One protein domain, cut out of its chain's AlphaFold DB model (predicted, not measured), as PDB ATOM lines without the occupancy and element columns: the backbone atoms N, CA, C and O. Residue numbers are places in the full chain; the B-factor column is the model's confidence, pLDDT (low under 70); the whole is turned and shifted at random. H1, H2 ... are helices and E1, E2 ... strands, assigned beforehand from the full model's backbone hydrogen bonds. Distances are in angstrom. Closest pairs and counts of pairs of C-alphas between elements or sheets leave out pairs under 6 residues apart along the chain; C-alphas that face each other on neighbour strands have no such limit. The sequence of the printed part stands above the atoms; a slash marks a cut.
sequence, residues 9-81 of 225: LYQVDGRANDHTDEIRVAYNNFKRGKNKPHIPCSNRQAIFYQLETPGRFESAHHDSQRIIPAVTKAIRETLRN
ATOM      1  N   LEU A   9      81.429   9.379  -0.654       90.44
ATOM      2  CA  LEU A   9      82.627  10.018  -1.229       90.44
ATOM      3  C   LEU A   9      83.180  11.121  -0.321       90.44
ATOM      4  O   LEU A   9      84.394  11.297  -0.232       90.44
ATOM      5  N   TYR A  10      82.285  11.819   0.374       91.94
ATOM      6  CA  TYR A  10      82.617  12.740   1.444       91.94
ATOM      7  C   TYR A  10      81.489  12.800   2.478       91.94
ATOM      8  O   TYR A  10      80.349  12.433   2.196       91.94
ATOM      9  N   GLN A  11      81.808  13.290   3.671       91.31
ATOM     10  CA  GLN A  11      80.862  13.565   4.741       91.31
ATOM     11  C   GLN A  11      81.238  14.883   5.414       91.31
ATOM     12  O   GLN A  11      82.397  15.115   5.746       91.31
ATOM     13  N   VAL A  12      80.249  15.752   5.611       89.38
ATOM     14  CA  VAL A  12      80.423  16.972   6.403       89.38
ATOM     15  C   VAL A  12      80.227  16.600   7.868       89.38
ATOM     16  O   VAL A  12      79.122  16.236   8.264       89.38
ATOM     17  N   ASP A  13      81.297  16.639   8.655       82.81
ATOM     18  CA  ASP A  13      81.288  16.323  10.089       82.81
ATOM     19  C   ASP A  13      81.803  17.483  10.965       82.81
ATOM     20  O   ASP A  13      81.651  17.451  12.188       82.81
ATOM     21  N   GLY A  14      82.352  18.540  10.357       69.12
ATOM     22  CA  GLY A  14      82.728  19.775  11.042       69.12
ATOM     23  C   GLY A  14      81.541  20.710  11.300       69.12
ATOM     24  O   GLY A  14      80.708  20.934  10.425       69.12
ATOM     25  N   ARG A  15      81.494  21.310  12.497       67.25
ATOM     26  CA  ARG A  15      80.628  22.466  12.784       67.25
ATOM     27  C   ARG A  15      81.292  23.739  12.257       67.25
ATOM     28  O   ARG A  15      82.509  23.868  12.369       67.25
ATOM     29  N   ALA A  16      80.499  24.658  11.707       64.38
ATOM     30  CA  ALA A  16      80.976  26.003  11.396       64.38
ATOM     31  C   ALA A  16      81.459  26.676  12.692       64.38
ATOM     32  O   ALA A  16      80.830  26.522  13.739       64.38
ATOM     33  N   ASN A  17      82.596  27.362  12.626       66.31
ATOM     34  CA  ASN A  17      83.109  28.175  13.723       66.31
ATOM     35  C   ASN A  17      82.552  29.598  13.568       66.31
ATOM     36  O   ASN A  17      82.531  30.110  12.451       66.31
ATOM     37  N   ASP A  18      82.165  30.260  14.660       69.25
ATOM     38  CA  ASP A  18      81.574  31.614  14.647       69.25
ATOM     39  C   ASP A  18      82.494  32.678  14.017       69.25
ATOM     40  O   ASP A  18      82.065  33.785  13.689       69.25
ATOM     41  N   HIS A  19      83.773  32.345  13.830       76.56
ATOM     42  CA  HIS A  19      84.804  33.228  13.292       76.56
ATOM     43  C   HIS A  19      85.296  32.849  11.887       76.56
ATOM     44  O   HIS A  19      86.109  33.583  11.326       76.56
ATOM     45  N   THR A  20      84.861  31.716  11.320       79.00
ATOM     46  CA  THR A  20      85.338  31.253  10.006       79.00
ATOM     47  C   THR A  20      84.256  30.518   9.225       79.00
ATOM     48  O   THR A  20      83.649  29.578   9.733       79.00
ATOM     49  N   ASP A  21      84.149  30.817   7.935       83.94
ATOM     50  CA  ASP A  21      83.298  30.085   6.983       83.94
ATOM     51  C   ASP A  21      83.869  28.706   6.584       83.94
ATOM     52  O   ASP A  21      83.388  28.067   5.649       83.94
ATOM     53  N   GLU A  22      84.922  28.239   7.258       87.94
ATOM     54  CA  GLU A  22      85.568  26.957   6.996       87.94
ATOM     55  C   GLU A  22      84.923  25.828   7.812       87.94
ATOM     56  O   GLU A  22      84.716  25.932   9.022       87.94
ATOM     57  N   ILE A  23      84.632  24.719   7.140       90.12
ATOM     58  CA  ILE A  23      84.138  23.470   7.710       90.12
ATOM     59  C   ILE A  23      85.055  22.315   7.324       90.12
ATOM     60  O   ILE A  23      85.610  22.258   6.223       90.12
ATOM     61  N   ARG A  24      85.198  21.353   8.236       90.56
ATOM     62  CA  ARG A  24      85.932  20.116   7.968       90.56
ATOM     63  C   ARG A  24      85.035  19.120   7.247       90.56
ATOM     64  O   ARG A  24      83.908  18.861   7.669       90.56
ATOM     65  N   VAL A  25      85.570  18.563   6.167       92.62
ATOM     66  CA  VAL A  25      84.903  17.555   5.349       92.62
ATOM     67  C   VAL A  25      85.767  16.306   5.327       92.62
ATOM     68  O   VAL A  25      86.896  16.340   4.840       92.62
ATOM     69  N   ALA A  26      85.246  15.201   5.849       93.56
ATOM     70  CA  ALA A  26      85.863  13.893   5.697       93.56
ATOM     71  C   ALA A  26      85.698  13.417   4.247       93.56
ATOM     72  O   ALA A  26      84.601  13.515   3.701       93.56
ATOM     73  N   TYR A  27      86.742  12.874   3.617       93.56
ATOM     74  CA  TYR A  27      86.652  12.306   2.264       93.56
ATOM     75  C   TYR A  27      87.066  10.836   2.218       93.56
ATOM     76  O   TYR A  27      87.845  10.341   3.036       93.56
ATOM     77  N   ASN A  28      86.538  10.100   1.241       93.50
ATOM     78  CA  ASN A  28      86.847   8.691   1.091       93.50
ATOM     79  C   ASN A  28      88.228   8.504   0.453       93.50
ATOM     80  O   ASN A  28      88.414   8.729  -0.740       93.50
ATOM     81  N   ASN A  29      89.193   8.039   1.246       92.62
ATOM     82  CA  ASN A  29      90.501   7.582   0.766       92.62
ATOM     83  C   ASN A  29      90.494   6.157   0.192       92.62
ATOM     84  O   ASN A  29      91.561   5.592  -0.042       92.62
ATOM     85  N   PHE A  30      89.310   5.552   0.037       90.88
ATOM     86  CA  PHE A  30      89.083   4.201  -0.490       90.88
ATOM     87  C   PHE A  30      89.778   3.073   0.294       90.88
ATOM     88  O   PHE A  30      89.801   1.922  -0.135       90.88
ATOM     89  N   LYS A  31      90.275   3.369   1.501       88.88
ATOM     90  CA  LYS A  31      90.808   2.384   2.449       88.88
ATOM     91  C   LYS A  31      89.740   1.994   3.470       88.88
ATOM     92  O   LYS A  31      88.885   2.805   3.843       88.88
ATOM     93  N   ARG A  32      89.795   0.750   3.952       82.75
ATOM     94  CA  ARG A  32      88.973   0.300   5.086       82.75
ATOM     95  C   ARG A  32      89.451   0.989   6.363       82.75
ATOM     96  O   ARG A  32      90.650   1.053   6.610       82.75
ATOM     97  N   GLY A  33      88.518   1.478   7.171       79.12
ATOM     98  CA  GLY A  33      88.824   2.149   8.430       79.12
ATOM     99  C   GLY A  33      87.798   3.224   8.767       79.12
ATOM    100  O   GLY A  33      87.218   3.837   7.872       79.12
ATOM    101  N   LYS A  34      87.585   3.437  10.070       75.00
ATOM    102  CA  LYS A  34      86.661   4.455  10.592       75.00
ATOM    103  C   LYS A  34      87.214   5.877  10.455       75.00
ATOM    104  O   LYS A  34      86.447   6.808  10.260       75.00
ATOM    105  N   ASN A  35      88.537   6.030  10.519       83.44
ATOM    106  CA  ASN A  35      89.193   7.329  10.411       83.44
ATOM    107  C   ASN A  35      89.405   7.676   8.939       83.44
ATOM    108  O   ASN A  35      90.172   7.013   8.237       83.44
ATOM    109  N   LYS A  36      88.708   8.713   8.484       89.88
ATOM    110  CA  LYS A  36      88.835   9.264   7.138       89.88
ATOM    111  C   LYS A  36      89.639  10.563   7.191       89.88
ATOM    112  O   LYS A  36      89.533  11.279   8.184       89.88
ATOM    113  N   PRO A  37      90.475  10.842   6.177       92.69
ATOM    114  CA  PRO A  37      91.180  12.114   6.097       92.69
ATOM    115  C   PRO A  37      90.184  13.261   5.910       92.69
ATOM    116  O   PRO A  37      89.098  13.073   5.354       92.69
ATOM    117  N   HIS A  38      90.579  14.451   6.353       93.06
ATOM    118  CA  HIS A  38      89.766  15.658   6.251       93.06
ATOM    119  C   HIS A  38      90.399  16.663   5.312       93.06
ATOM    120  O   HIS A  38      91.618  16.770   5.216       93.06
ATOM    121  N   ILE A  39      89.541  17.442   4.675       92.75
ATOM    122  CA  ILE A  39      89.920  18.606   3.902       92.75
ATOM    123  C   ILE A  39      89.106  19.818   4.381       92.75
ATOM    124  O   ILE A  39      87.911  19.662   4.661       92.75
ATOM    125  N   PRO A  40      89.719  21.007   4.524       91.81
ATOM    126  CA  PRO A  40      88.972  22.230   4.795       91.81
ATOM    127  C   PRO A  40      88.140  22.625   3.574       91.81
ATOM    128  O   PRO A  40      88.642  22.618   2.452       91.81
ATOM    129  N   CYS A  41      86.879  22.989   3.761       92.38
ATOM    130  CA  CYS A  41      86.010  23.516   2.708       92.38
ATOM    131  C   CYS A  41      85.259  24.744   3.218       92.38
ATOM    132  O   CYS A  41      84.996  24.859   4.406       92.38
ATOM    133  N   SER A  42      84.857  25.640   2.324       91.00
ATOM    134  CA  SER A  42      83.968  26.747   2.668       91.00
ATOM    135  C   SER A  42      82.515  26.274   2.780       91.00
ATOM    136  O   SER A  42      82.051  25.505   1.941       91.00
ATOM    137  N   ASN A  43      81.763  26.768   3.760       87.94
ATOM    138  CA  ASN A  43      80.310  26.591   3.851       87.94
ATOM    139  C   ASN A  43      79.523  27.538   2.914       87.94
ATOM    140  O   ASN A  43      78.306  27.409   2.805       87.94
ATOM    141  N   ARG A  44      80.201  28.464   2.216       89.44
ATOM    142  CA  ARG A  44      79.589  29.426   1.276       89.44
ATOM    143  C   ARG A  44      79.369  28.860  -0.127       89.44
ATOM    144  O   ARG A  44      78.745  29.508  -0.960       89.44
ATOM    145  N   GLN A  45      79.913  27.679  -0.410       89.62
ATOM    146  CA  GLN A  45      79.784  26.992  -1.690       89.62
ATOM    147  C   GLN A  45      79.500  25.514  -1.439       89.62
ATOM    148  O   GLN A  45      80.030  24.922  -0.501       89.62
ATOM    149  N   ALA A  46      78.701  24.889  -2.304       91.38
ATOM    150  CA  ALA A  46      78.445  23.457  -2.217       91.38
ATOM    151  C   ALA A  46      79.758  22.647  -2.183       91.38
ATOM    152  O   ALA A  46      80.687  22.896  -2.952       91.38
ATOM    153  N   ILE A  47      79.833  21.664  -1.284       92.44
ATOM    154  CA  ILE A  47      81.078  20.936  -1.002       92.44
ATOM    155  C   ILE A  47      81.608  20.190  -2.225       92.44
ATOM    156  O   ILE A  47      82.803  20.245  -2.500       92.44
ATOM    157  N   PHE A  48      80.732  19.538  -2.992       91.12
ATOM    158  CA  PHE A  48      81.140  18.761  -4.162       91.12
ATOM    159  C   PHE A  48      81.878  19.607  -5.212       91.12
ATOM    160  O   PHE A  48      82.845  19.125  -5.789       91.12
ATOM    161  N   TYR A  49      81.506  20.881  -5.390       91.62
ATOM    162  CA  TYR A  49      82.212  21.805  -6.289       91.62
ATOM    163  C   TYR A  49      83.668  22.009  -5.870       91.62
ATOM    164  O   TYR A  49      84.573  22.061  -6.698       91.62
ATOM    165  N   GLN A  50      83.906  22.113  -4.566       93.56
ATOM    166  CA  GLN A  50      85.243  22.338  -4.033       93.56
ATOM    167  C   GLN A  50      86.107  21.073  -4.125       93.56
ATOM    168  O   GLN A  50      87.328  21.163  -4.042       93.56
ATOM    169  N   LEU A  51      85.504  19.892  -4.287       94.81
ATOM    170  CA  LEU A  51      86.193  18.601  -4.384       94.81
ATOM    171  C   LEU A  51      86.539  18.194  -5.828       94.81
ATOM    172  O   LEU A  51      87.122  17.131  -6.033       94.81
ATOM    173  N   GLU A  52      86.233  19.037  -6.818       93.88
ATOM    174  CA  GLU A  52      86.522  18.769  -8.232       93.88
ATOM    175  C   GLU A  52      88.017  18.888  -8.574       93.88
ATOM    176  O   GLU A  52      88.477  18.341  -9.569       93.88
ATOM    177  N   THR A  53      88.812  19.580  -7.755       93.19
ATOM    178  CA  THR A  53      90.248  19.771  -8.015       93.19
ATOM    179  C   THR A  53      91.069  18.608  -7.438       93.19
ATOM    180  O   THR A  53      91.164  18.505  -6.213       93.19
ATOM    181  N   PRO A  54      91.740  17.772  -8.259       93.81
ATOM    182  CA  PRO A  54      92.491  16.613  -7.763       93.81
ATOM    183  C   PRO A  54      93.590  16.963  -6.751       93.81
ATOM    184  O   PRO A  54      93.745  16.280  -5.746       93.81
ATOM    185  N   GLY A  55      94.315  18.067  -6.959       93.12
ATOM    186  CA  GLY A  55      95.430  18.482  -6.093       93.12
ATOM    187  C   GLY A  55      95.040  18.872  -4.662       93.12
ATOM    188  O   GLY A  55      95.908  19.167  -3.848       93.12
ATOM    189  N   ARG A  56      93.743  18.887  -4.347       93.12
ATOM    190  CA  ARG A  56      93.227  19.152  -3.004       93.12
ATOM    191  C   ARG A  56      93.316  17.946  -2.065       93.12
ATOM    192  O   ARG A  56      93.300  18.126  -0.852       93.12
ATOM    193  N   PHE A  57      93.399  16.735  -2.607       95.06
ATOM    194  CA  PHE A  57      93.564  15.517  -1.813       95.06
ATOM    195  C   PHE A  57      95.047  15.221  -1.573       95.06
ATOM    196  O   PHE A  57      95.908  15.626  -2.353       95.06
ATOM    197  N   GLU A  58      95.355  14.468  -0.515       94.62
ATOM    198  CA  GLU A  58      96.736  14.048  -0.246       94.62
ATOM    199  C   GLU A  58      97.327  13.264  -1.428       94.62
ATOM    200  O   GLU A  58      96.644  12.462  -2.076       94.62
ATOM    201  N   SER A  59      98.624  13.459  -1.691       93.12
ATOM    202  CA  SER A  59      99.337  12.852  -2.826       93.12
ATOM    203  C   SER A  59      99.282  11.319  -2.833       93.12
ATOM    204  O   SER A  59      99.236  10.713  -3.900       93.12
ATOM    205  N   ALA A  60      99.219  10.698  -1.651       94.44
ATOM    206  CA  ALA A  60      99.112   9.250  -1.470       94.44
ATOM    207  C   ALA A  60      97.701   8.678  -1.728       94.44
ATOM    208  O   ALA A  60      97.523   7.458  -1.746       94.44
ATOM    209  N   HIS A  61      96.677   9.522  -1.897       94.19
ATOM    210  CA  HIS A  61      95.284   9.111  -2.102       94.19
ATOM    211  C   HIS A  61      94.892   9.153  -3.588       94.19
ATOM    212  O   HIS A  61      93.978   9.875  -3.988       94.19
ATOM    213  N   HIS A  62      95.570   8.349  -4.415       94.25
ATOM    214  CA  HIS A  62      95.387   8.327  -5.875       94.25
ATOM    215  C   HIS A  62      93.933   8.092  -6.317       94.25
ATOM    216  O   HIS A  62      93.448   8.769  -7.222       94.25
ATOM    217  N   ASP A  63      93.203   7.185  -5.659       93.69
ATOM    218  CA  ASP A  63      91.790   6.954  -5.982       93.69
ATOM    219  C   ASP A  63      90.900   8.144  -5.609       93.69
ATOM    220  O   ASP A  63      89.976   8.458  -6.355       93.69
ATOM    221  N   SER A  64      91.194   8.871  -4.524       94.62
ATOM    222  CA  SER A  64      90.479  10.112  -4.185       94.62
ATOM    223  C   SER A  64      90.685  11.183  -5.242       94.62
ATOM    224  O   SER A  64      89.708  11.780  -5.679       94.62
ATOM    225  N   GLN A  65      91.923  11.361  -5.713       96.44
ATOM    226  CA  GLN A  65      92.261  12.324  -6.766       96.44
ATOM    227  C   GLN A  65      91.615  12.005  -8.117       96.44
ATOM    228  O   GLN A  65      91.453  12.895  -8.945       96.44
ATOM    229  N   ARG A  66      91.247  10.742  -8.355       95.12
ATOM    230  CA  ARG A  66      90.634  10.305  -9.612       95.12
ATOM    231  C   ARG A  66      89.111  10.230  -9.525       95.12
ATOM    232  O   ARG A  66      88.421  10.792 -10.368       95.12
ATOM    233  N   ILE A  67      88.580   9.517  -8.533       95.00
ATOM    234  CA  ILE A  67      87.157   9.163  -8.450       95.00
ATOM    235  C   ILE A  67      86.323  10.345  -7.954       95.00
ATOM    236  O   ILE A  67      85.285  10.633  -8.543       95.00
ATOM    237  N   ILE A  68      86.752  11.038  -6.891       95.31
ATOM    238  CA  ILE A  68      85.940  12.110  -6.297       95.31
ATOM    239  C   ILE A  68      85.794  13.283  -7.285       95.31
ATOM    240  O   ILE A  68      84.652  13.651  -7.567       95.31
ATOM    241  N   PRO A  69      86.868  13.812  -7.904       96.06
ATOM    242  CA  PRO A  69      86.754  14.798  -8.976       96.06
ATOM    243  C   PRO A  69      85.859  14.372 -10.135       96.06
ATOM    244  O   PRO A  69      85.006  15.141 -10.559       96.06
ATOM    245  N   ALA A  70      86.004  13.135 -10.621       94.69
ATOM    246  CA  ALA A  70      85.204  12.648 -11.739       94.69
ATOM    247  C   ALA A  70      83.704  12.613 -11.405       94.69
ATOM    248  O   ALA A  70      82.889  13.096 -12.186       94.69
ATOM    249  N   VAL A  71      83.334  12.089 -10.231       93.25
ATOM    250  CA  VAL A  71      81.925  12.009  -9.814       93.25
ATOM    251  C   VAL A  71      81.352  13.392  -9.510       93.25
ATOM    252  O   VAL A  71      80.232  13.693  -9.908       93.25
ATOM    253  N   THR A  72      82.104  14.255  -8.825       93.56
ATOM    254  CA  THR A  72      81.643  15.615  -8.499       93.56
ATOM    255  C   THR A  72      81.483  16.482  -9.743       93.56
ATOM    256  O   THR A  72      80.492  17.206  -9.845       93.56
ATOM    257  N   LYS A  73      82.382  16.339 -10.725       91.50
ATOM    258  CA  LYS A  73      82.241  16.938 -12.052       91.50
ATOM    259  C   LYS A  73      80.990  16.428 -12.769       91.50
ATOM    260  O   LYS A  73      80.214  17.248 -13.243       91.50
ATOM    261  N   ALA A  74      80.760  15.114 -12.790       89.94
ATOM    262  CA  ALA A  74      79.567  14.543 -13.416       89.94
ATOM    263  C   ALA A  74      78.277  15.086 -12.779       89.94
ATOM    264  O   ALA A  74      77.405  15.571 -13.487       89.94
ATOM    265  N   ILE A  75      78.189  15.114 -11.442       89.00
ATOM    266  CA  ILE A  75      77.047  15.702 -10.721       89.00
ATOM    267  C   ILE A  75      76.875  17.182 -11.078       89.00
ATOM    268  O   ILE A  75      75.760  17.629 -11.332       89.00
ATOM    269  N   ARG A  76      77.970  17.952 -11.110       88.44
ATOM    270  CA  ARG A  76      77.937  19.365 -11.499       88.44
ATOM    271  C   ARG A  76      77.385  19.549 -12.910       88.44
ATOM    272  O   ARG A  76      76.588  20.455 -13.123       88.44
ATOM    273  N   GLU A  77      77.847  18.746 -13.860       86.06
ATOM    274  CA  GLU A  77      77.410  18.800 -15.257       86.06
ATOM    275  C   GLU A  77      75.936  18.407 -15.383       86.06
ATOM    276  O   GLU A  77      75.175  19.145 -16.000       86.06
ATOM    277  N   THR A  78      75.495  17.354 -14.692       84.75
ATOM    278  CA  THR A  78      74.077  16.972 -14.634       84.75
ATOM    279  C   THR A  78      73.202  18.087 -14.058       84.75
ATOM    280  O   THR A  78      72.179  18.415 -14.645       84.75
ATOM    281  N   LEU A  79      73.607  18.709 -12.944       84.75
ATOM    282  CA  LEU A  79      72.850  19.812 -12.334       84.75
ATOM    283  C   LEU A  79      72.852  21.079 -13.195       84.75
ATOM    284  O   LEU A  79      71.892  21.840 -13.167       84.75
ATOM    285  N   ARG A  80      73.930  21.324 -13.948       83.06
ATOM    286  CA  ARG A  80      74.013  22.449 -14.887       83.06
ATOM    287  C   ARG A  80      73.089  22.259 -16.086       83.06
ATOM    288  O   ARG A  80      72.600  23.248 -16.615       83.06
ATOM    289  N   ASN A  81      72.848  21.017 -16.490       85.12
ATOM    290  CA  ASN A  81      71.979  20.681 -17.613       85.12
ATOM    291  C   ASN A  81      70.500  20.575 -17.198       85.12
ATOM    292  O   ASN A  81      69.721  19.919 -17.879       85.12
TER     293      ASN A  81
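What this domain is: This is residues 9 to 81 of the 225 residues of the protein "ATPase_AAA_core domain-containing protein" of Pseudomonas savastanoi (UniProt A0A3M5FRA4). A small, twisted sheet of three antiparallel strands has the short helix H1 over one face, and the long helix H2 runs past H1 and past the end of E2 without covering the sheet. The 73 printed residues hold three named strands, then two named helices, in the order E1, E2, E3, H1, H2. The sheet order is E1, E2, E3, and the class is mixed, helices and strands. The whole is compact, with a radius of gyration of the C-alphas of 12.5 A and spans of 36 by 33 by 19 A.

Where its parts are: E2, residues 22 to 27, is 15.4 A long. E1, residues 10 to 12, begins at C-alpha 10 (82.617, 12.740, 1.444) and is 6.9 A long; E3, residues 38 to 42, is 13.0 A long. H1, residues 47 to 50, is 5.3 A long. H2, residues 62 to 80, is 27.2 A long and ends at C-alpha 80 (74.013, 22.449, -14.887).

How they stand to each other: E1, E2 and E3 form a meander, each strand the antiparallel neighbour of the one before. In the hairpin of E1 and E2, at 145 degrees, N 11 and O 26 are 2.8 A apart, within hydrogen-bond range. In the hairpin of E2 and E3, at 140 degrees, N 23 and O 41 are within range at 2.8 A. H1 is on the sheet at a height of 8.7 A, only just over E2, where 3 of its 4 C-alphas fall. H2 touches H1 with residues 72 to 76 alone; the closest C-alphas, of Phe 48 and Thr 72, are 5.4 A apart. H2 is not on the sheet. In H2, 14 of 15 O i to N i+4 pairs are within range; H1 is too short for such a pair.

The domain as a whole: The C-alphas farthest apart, of Gly 33 and Asn 81, are 36.1 A apart. The printed part has no cut. The link from H1 to H2, 11 residues, is long. Residues 14 to 18 have pLDDT under 70.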